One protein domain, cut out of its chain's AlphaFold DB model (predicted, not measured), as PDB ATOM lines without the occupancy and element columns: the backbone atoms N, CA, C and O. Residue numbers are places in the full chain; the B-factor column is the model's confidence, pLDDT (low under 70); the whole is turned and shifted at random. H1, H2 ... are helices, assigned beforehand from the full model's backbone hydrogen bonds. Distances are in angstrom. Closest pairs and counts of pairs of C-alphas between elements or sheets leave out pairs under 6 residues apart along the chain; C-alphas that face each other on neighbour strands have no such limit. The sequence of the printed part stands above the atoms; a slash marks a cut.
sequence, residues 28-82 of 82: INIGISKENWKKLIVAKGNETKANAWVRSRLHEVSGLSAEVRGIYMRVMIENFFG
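AT A GLANCE: This is residues 28 to 82 of the 82 residues of an uncharacterized protein of Acidithiobacillus thiooxidans ATCC 19377 (UniProt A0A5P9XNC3). Three helices make a small frame: the two longer ones, H2 and H3, cross at a steep angle as its long sides, and the shorter H1 stands across one end, touching H2 and coming close to H3. The link of residues 61 to 65 closes the other end, and residues 28 to 33, before H1, run near H3. The printed part has 55 residues with three named helices in the order H1, H2, H3 and no named strand, and its class is all helix. It is compact, with a radius of gyration of the C-alphas of 10.6 A, and elongated in outline, spanning 29 by 19 by 17 A.

HOW THE PARTS SIT: H1, residues 34 to 44, comes first along the printed part. A tight link of 2 residues leads to H2, residues 47 to 60. H1 and H2 touch, and their closest C-alphas, those of Ile 41 and Glu 47, are 5.1 A apart. H2 touches H1 with residues 47 to 50 alone. The lines of the two helices are about perpendicular, at 80 degrees. A tight link of 5 residues then leads to H3, residues 66 to 81. H2 and H3 touch through residues 54 to 58 of H2 and residues 69 to 73 of H3 alone. Their closest C-alphas, those of Leu 58 and Arg 69, are 6.6 A apart. They run opposite ways at a steep tilt of 54 degrees. H1 and H3 are close but not clearly touching, and their closest C-alphas, those of Asn 36 and Ile 77, are 7.4 A apart. They run the same way at a steep tilt of 58 degrees. In H1, H2 and H3 every O i to N i+4 pair is within hydrogen-bond range.

IN THESE COORDINATES: H1 runs from Lys 34, with its C-alpha at (96.701, 89.005, 72.398), to Lys 44, a length of 15.3 A from first to last C-alpha. H2 runs from Glu 47, with its C-alpha at (100.043, 100.580, 68.369), to Glu 60, and measures 20.3 A. H3, the longest helix with 16 residues, runs from Ala 66 to Phe 81 and measures 22.9 A. The C-alpha of Phe 81 is at (95.707, 96.483, 84.156).

THE WHOLE: The two C-alphas farthest apart are those of Gly 45 and Ser 65, at 30.1 A. The first and last printed C-alphas, those of Ile 28 and Gly 82, are 19.2 A apart, and Gly 82 is the chain's last residue. The printed part has no cut and no long link between its helices. The mean pLDDT of the printed part is 86.9, and confidence is low, under 70, at residues 28 to 29 and residue 82 of this predicted model.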
ATOM      1  N   ILE A  28     103.976  87.005  72.408       59.16
ATOM      2  CA  ILE A  28     103.732  85.785  73.183       59.16
ATOM      3  C   ILE A  28     104.989  85.242  73.895       59.16
ATOM      4  O   ILE A  28     104.891  84.789  75.031       59.16
ATOM      5  N   ASN A  29     106.171  85.356  73.284       65.88
ATOM      6  CA  ASN A  29     107.459  84.920  73.835       65.88
ATOM      7  C   ASN A  29     107.938  85.813  74.987       65.88
ATOM      8  O   ASN A  29     108.784  85.394  75.768       65.88
ATOM      9  N   ILE A  30     107.391  87.024  75.109       71.50
ATOM     10  CA  ILE A  30     107.628  87.930  76.244       71.50
ATOM     11  C   ILE A  30     106.418  88.000  77.186       71.50
ATOM     12  O   ILE A  30     106.289  88.943  77.957       71.50
ATOM     13  N   GLY A  31     105.515  87.017  77.126       75.19
ATOM     14  CA  GLY A  31     104.418  86.879  78.086       75.19
ATOM     15  C   GLY A  31     103.233  87.830  77.875       75.19
ATOM     16  O   GLY A  31     102.380  87.937  78.755       75.19
ATOM     17  N   ILE A  32     103.135  88.506  76.727       82.44
ATOM     18  CA  ILE A  32     102.009  89.394  76.413       82.44
ATOM     19  C   ILE A  32     100.963  88.623  75.599       82.44
ATOM     20  O   ILE A  32     101.176  88.268  74.439       82.44
ATOM     21  N   SER A  33      99.792  88.389  76.198       84.88
ATOM     22  CA  SER A  33      98.650  87.789  75.500       84.88
ATOM     23  C   SER A  33      98.063  88.743  74.450       84.88
ATOM     24  O   SER A  33      98.149  89.967  74.572       84.88
ATOM     25  N   LYS A  34      97.384  88.199  73.429       84.75
ATOM     26  CA  LYS A  34      96.701  89.005  72.398       84.75
ATOM     27  C   LYS A  34      95.652  89.953  72.993       84.75
ATOM     28  O   LYS A  34      95.444  91.045  72.467       84.75
ATOM     29  N   GLU A  35      94.985  89.544  74.071       88.50
ATOM     30  CA  GLU A  35      94.022  90.387  74.779       88.50
ATOM     31  C   GLU A  35      94.716  91.562  75.477       88.50
ATOM     32  O   GLU A  35      94.328  92.711  75.270       88.50
ATOM     33  N   ASN A  36      95.781  91.290  76.235       88.31
ATOM     34  CA  ASN A  36      96.547  92.330  76.918       88.31
ATOM     35  C   ASN A  36      97.194  93.292  75.923       88.31
ATOM     36  O   ASN A  36      97.229  94.494  76.169       88.31
ATOM     37  N   TRP A  37      97.620  92.796  74.759       89.31
ATOM     38  CA  TRP A  37      98.108  93.643  73.678       89.31
ATOM     39  C   TRP A  37      97.041  94.621  73.173       89.31
ATOM     40  O   TRP A  37      97.300  95.820  73.080       89.31
ATOM     41  N   LYS A  38      95.812  94.151  72.920       89.88
ATOM     42  CA  LYS A  38      94.700  95.030  72.524       89.88
ATOM     43  C   LYS A  38      94.389  96.072  73.599       89.88
ATOM     44  O   LYS A  38      94.241  97.247  73.271       89.88
ATOM     45  N   LYS A  39      94.329  95.663  74.870       92.38
ATOM     46  CA  LYS A  39      94.128  96.589  75.996       92.38
ATOM     47  C   LYS A  39      95.255  97.622  76.073       92.38
ATOM     48  O   LYS A  39      94.988  98.797  76.309       92.38
ATOM     49  N   LEU A  40      96.495  97.217  75.802       90.88
ATOM     50  CA  LEU A  40      97.656  98.105  75.824       90.88
ATOM     51  C   LEU A  40      97.615  99.123  74.682       90.88
ATOM     52  O   LEU A  40      97.887 100.298  74.919       90.88
ATOM     53  N   ILE A  41      97.218  98.709  73.476       91.38
ATOM     54  CA  ILE A  41      96.990  99.621  72.345       91.38
ATOM     55  C   ILE A  41      95.951 100.679  72.716       91.38
ATOM     56  O   ILE A  41      96.204 101.866  72.524       91.38
ATOM     57  N   VAL A  42      94.814 100.264  73.282       94.06
ATOM     58  CA  VAL A  42      93.753 101.187  73.709       94.06
ATOM     59  C   VAL A  42      94.270 102.144  74.785       94.06
ATOM     60  O   VAL A  42      94.123 103.354  74.646       94.06
ATOM     61  N   ALA A  43      94.951 101.630  75.810       94.25
ATOM     62  CA  ALA A  43      95.460 102.436  76.918       94.25
ATOM     63  C   ALA A  43      96.563 103.424  76.504       94.25
ATOM     64  O   ALA A  43      96.666 104.516  77.058       94.25
ATOM     65  N   LYS A  44      97.406 103.063  75.530       93.25
ATOM     66  CA  LYS A  44      98.445 103.955  74.987       93.25
ATOM     67  C   LYS A  44      97.934 104.838  73.844       93.25
ATOM     68  O   LYS A  44      98.633 105.766  73.434       93.25
ATOM     69  N   GLY A  45      96.730 104.573  73.347       94.56
ATOM     70  CA  GLY A  45      96.042 105.306  72.288       94.56
ATOM     71  C   GLY A  45      96.374 104.843  70.869       94.56
ATOM     72  O   GLY A  45      95.598 105.115  69.958       94.56
ATOM     73  N   ASN A  46      97.501 104.159  70.650       91.31
ATOM     74  CA  ASN A  46      97.819 103.520  69.375       91.31
ATOM     75  C   ASN A  46      98.906 102.444  69.518       91.31
ATOM     76  O   ASN A  46      99.581 102.323  70.546       91.31
ATOM     77  N   GLU A  47      99.085 101.680  68.444       89.50
ATOM     78  CA  GLU A  47     100.043 100.580  68.369       89.50
ATOM     79  C   GLU A  47     101.502 101.035  68.481       89.50
ATOM     80  O   GLU A  47     102.300 100.395  69.162       89.50
ATOM     81  N   THR A  48     101.855 102.175  67.885       90.75
ATOM     82  CA  THR A  48     103.213 102.733  67.959       90.75
ATOM     83  C   THR A  48     103.618 103.038  69.402       90.75
ATOM     84  O   THR A  48     104.710 102.671  69.834       90.75
ATOM     85  N   LYS A  49     102.728 103.665  70.177       92.12
ATOM     86  CA  LYS A  49     102.953 103.998  71.588       92.12
ATOM     87  C   LYS A  49     102.953 102.751  72.473       92.12
ATOM     88  O   LYS A  49     103.751 102.680  73.405       92.12
ATOM     89  N   ALA A  50     102.105 101.765  72.177       90.56
ATOM     90  CA  ALA A  50     102.126 100.473  72.862       90.56
ATOM     91  C   ALA A  50     103.455  99.736  72.643       90.56
ATOM     92  O   ALA A  50     104.086  99.312  73.612       90.56
ATOM     93  N   ASN A  51     103.940  99.673  71.401       88.56
ATOM     94  CA  ASN A  51     105.239  99.082  71.077       88.56
ATOM     95  C   ASN A  51     106.397  99.836  71.742       88.56
ATOM     96  O   ASN A  51     107.279  99.211  72.324       88.56
ATOM     97  N   ALA A  52     106.393 101.172  71.705       89.81
ATOM     98  CA  ALA A  52     107.416 101.980  72.370       89.81
ATOM     99  C   ALA A  52     107.467 101.713  73.883       89.81
ATOM    100  O   ALA A  52     108.550 101.605  74.456       89.81
ATOM    101  N   TRP A  53     106.304 101.543  74.520       92.62
ATOM    102  CA  TRP A  53     106.230 101.184  75.933       92.62
ATOM    103  C   TRP A  53     106.835  99.801  76.206       92.62
ATOM    104  O   TRP A  53     107.676  99.687  77.096       92.62
ATOM    105  N   VAL A  54     106.483  98.777  75.418       90.00
ATOM    106  CA  VAL A  54     107.057  97.423  75.558       90.00
ATOM    107  C   VAL A  54     108.576  97.448  75.373       90.00
ATOM    108  O   VAL A  54     109.302  96.896  76.196       90.00
ATOM    109  N   ARG A  55     109.075  98.142  74.342       87.81
ATOM    110  CA  ARG A  55     110.519  98.275  74.083       87.81
ATOM    111  C   ARG A  55     111.244  98.960  75.236       87.81
ATOM    112  O   ARG A  55     112.296  98.488  75.644       87.81
ATOM    113  N   SER A  56     110.668 100.027  75.792       90.44
ATOM    114  CA  SER A  56     111.231 100.715  76.959       90.44
ATOM    115  C   SER A  56     111.333  99.788  78.172       90.44
ATOM    116  O   SER A  56     112.381  99.758  78.806       90.44
ATOM    117  N   ARG A  57     110.295  98.991  78.458       91.06
ATOM    118  CA  ARG A  57     110.324  98.011  79.557       91.06
ATOM    119  C   ARG A  57     111.387  96.936  79.324       91.06
ATOM    120  O   ARG A  57     112.169  96.645  80.217       91.06
ATOM    121  N   LEU A  58     111.463  96.376  78.119       87.25
ATOM    122  CA  LEU A  58     112.471  95.363  77.791       87.25
ATOM    123  C   LEU A  58     113.905  95.908  77.818       87.25
ATOM    124  O   LEU A  58     114.823  95.156  78.133       87.25
ATOM    125  N   HIS A  59     114.100  97.194  77.514       87.25
ATOM    126  CA  HIS A  59     115.406  97.843  77.599       87.25
ATOM    127  C   HIS A  59     115.924  97.926  79.044       87.25
ATOM    128  O   HIS A  59     117.117  97.740  79.266       87.25
ATOM    129  N   GLU A  60     115.044  98.143  80.029       88.50
ATOM    130  CA  GLU A  60     115.407  98.179  81.461       88.50
ATOM    131  C   GLU A  60     115.980  96.843  81.960       88.50
ATOM    132  O   GLU A  60     116.761  96.812  82.905       88.50
ATOM    133  N   VAL A  61     115.605  95.740  81.311       87.31
ATOM    134  CA  VAL A  61     116.023  94.372  81.651       87.31
ATOM    135  C   VAL A  61     116.812  93.712  80.517       87.31
ATOM    136  O   VAL A  61     116.841  92.487  80.395       87.31
ATOM    137  N   SER A  62     117.446  94.520  79.664       85.56
ATOM    138  CA  SER A  62     118.137  94.071  78.449       85.56
ATOM    139  C   SER A  62     119.243  93.048  78.742       85.56
ATOM    140  O   SER A  62     119.357  92.056  78.024       85.56
ATOM    141  N   GLY A  63     119.976  93.218  79.846       86.12
ATOM    142  CA  GLY A  63     121.029  92.300  80.295       86.12
ATOM    143  C   GLY A  63     120.545  90.970  80.890       86.12
ATOM    144  O   GLY A  63     121.374  90.150  81.280       86.12
ATOM    145  N   LEU A  64     119.231  90.735  80.991       86.81
ATOM    146  CA  LEU A  64     118.672  89.512  81.575       86.81
ATOM    147  C   LEU A  64     118.350  88.451  80.513       86.81
ATOM    148  O   LEU A  64     118.138  88.733  79.326       86.81
ATOM    149  N   SER A  65     118.261  87.194  80.954       86.94
ATOM    150  CA  SER A  65     117.861  86.086  80.084       86.94
ATOM    151  C   SER A  65     116.471  86.331  79.481       86.94
ATOM    152  O   SER A  65     115.649  87.071  80.026       86.94
ATOM    153  N   ALA A  66     116.191  85.724  78.324       81.31
ATOM    154  CA  ALA A  66     114.894  85.875  77.657       81.31
ATOM    155  C   ALA A  66     113.720  85.425  78.549       81.31
ATOM    156  O   ALA A  66     112.676  86.073  78.565       81.31
ATOM    157  N   GLU A  67     113.925  84.371  79.342       84.62
ATOM    158  CA  GLU A  67     112.955  83.883  80.325       84.62
ATOM    159  C   GLU A  67     112.634  84.946  81.384       84.62
ATOM    160  O   GLU A  67     111.469  85.278  81.602       84.62
ATOM    161  N   VAL A  68     113.663  85.554  81.984       86.88
ATOM    162  CA  VAL A  68     113.483  86.590  83.011       86.88
ATOM    163  C   VAL A  68     112.827  87.841  82.424       86.88
ATOM    164  O   VAL A  68     111.956  88.432  83.061       86.88
ATOM    165  N   ARG A  69     113.162  88.213  81.182       87.06
ATOM    166  CA  ARG A  69     112.488  89.306  80.462       87.06
ATOM    167  C   ARG A  69     111.001  89.025  80.231       87.06
ATOM    168  O   ARG A  69     110.186  89.936  80.372       87.06
ATOM    169  N   GLY A  70     110.635  87.779  79.927       85.62
ATOM    170  CA  GLY A  70     109.238  87.357  79.801       85.62
ATOM    171  C   GLY A  70     108.472  87.429  81.125       85.62
ATOM    172  O   GLY A  70     107.360  87.957  81.163       85.62
ATOM    173  N   ILE A  71     109.079  86.973  82.226       88.31
ATOM    174  CA  ILE A  71     108.495  87.083  83.576       88.31
ATOM    175  C   ILE A  71     108.304  88.555  83.960       88.31
ATOM    176  O   ILE A  71     107.221  88.941  84.397       88.31
ATOM    177  N   TYR A  72     109.325  89.386  83.742       90.12
ATOM    178  CA  TYR A  72     109.260  90.824  83.996       90.12
ATOM    179  C   TYR A  72     108.101  91.480  83.240       90.12
ATOM    180  O   TYR A  72     107.264  92.153  83.842       90.12
ATOM    181  N   MET A  73     108.000  91.240  81.931       89.50
ATOM    182  CA  MET A  73     106.931  91.815  81.116       89.50
ATOM    183  C   MET A  73     105.543  91.363  81.556       89.50
ATOM    184  O   MET A  73     104.619  92.178  81.562       89.50
ATOM    185  N   ARG A  74     105.392  90.099  81.963       87.94
ATOM    186  CA  ARG A  74     104.133  89.594  82.512       87.94
ATOM    187  C   ARG A  74     103.708  90.382  83.752       87.94
ATOM    188  O   ARG A  74     102.590  90.887  83.778       87.94
ATOM    189  N   VAL A  75     104.611  90.554  84.720       90.12
ATOM    190  CA  VAL A  75     104.344  91.321  85.950       90.12
ATOM    191  C   VAL A  75     104.018  92.782  85.632       90.12
ATOM    192  O   VAL A  75     103.072  93.341  86.182       90.12
ATOM    193  N   MET A  76     104.748  93.409  84.705       91.75
ATOM    194  CA  MET A  76     104.486  94.798  84.311       91.75
ATOM    195  C   MET A  76     103.115  94.978  83.657       91.75
ATOM    196  O   MET A  76     102.465  95.997  83.874       91.75
ATOM    197  N   ILE A  77     102.668  94.008  82.860       89.69
ATOM    198  CA  ILE A  77     101.341  94.020  82.240       89.69
ATOM    199  C   ILE A  77     100.241  93.775  83.276       89.69
ATOM    200  O   ILE A  77      99.230  94.472  83.247       89.69
ATOM    201  N   GLU A  78     100.435  92.823  84.192       88.25
ATOM    202  CA  GLU A  78      99.496  92.552  85.286       88.25
ATOM    203  C   GLU A  78      99.325  93.792  86.177       88.25
ATOM    204  O   GLU A  78      98.196  94.203  86.410       88.25
ATOM    205  N   ASN A  79     100.408  94.480  86.549       88.88
ATOM    206  CA  ASN A  79     100.343  95.735  87.314       88.88
ATOM    207  C   ASN A  79      99.746  96.918  86.536       88.88
ATOM    208  O   ASN A  79      99.303  97.892  87.135       88.88
ATOM    209  N   PHE A  80      99.793  96.894  85.202       87.88
ATOM    210  CA  PHE A  80      99.264  97.985  84.382       87.88
ATOM    211  C   PHE A  80      97.736  97.911  84.223       87.88
ATOM    212  O   PHE A  80      97.101  98.940  83.996       87.88
ATOM    213  N   PHE A  81      97.152  96.710  84.309       85.50
ATOM    214  CA  PHE A  81      95.707  96.483  84.156       85.50
ATOM    215  C   PHE A  81      94.997  95.995  85.426       85.50
ATOM    216  O   PHE A  81      93.765  95.938  85.413       85.50
ATOM    217  N   GLY A  82      95.751  95.583  86.447       65.69
ATOM    218  CA  GLY A  82      95.267  95.105  87.744       65.69
ATOM    219  C   GLY A  82      94.924  96.222  88.713       65.69
ATOM    220  O   GLY A  82      95.576  97.288  88.650       65.69
TER     221      GLY A  82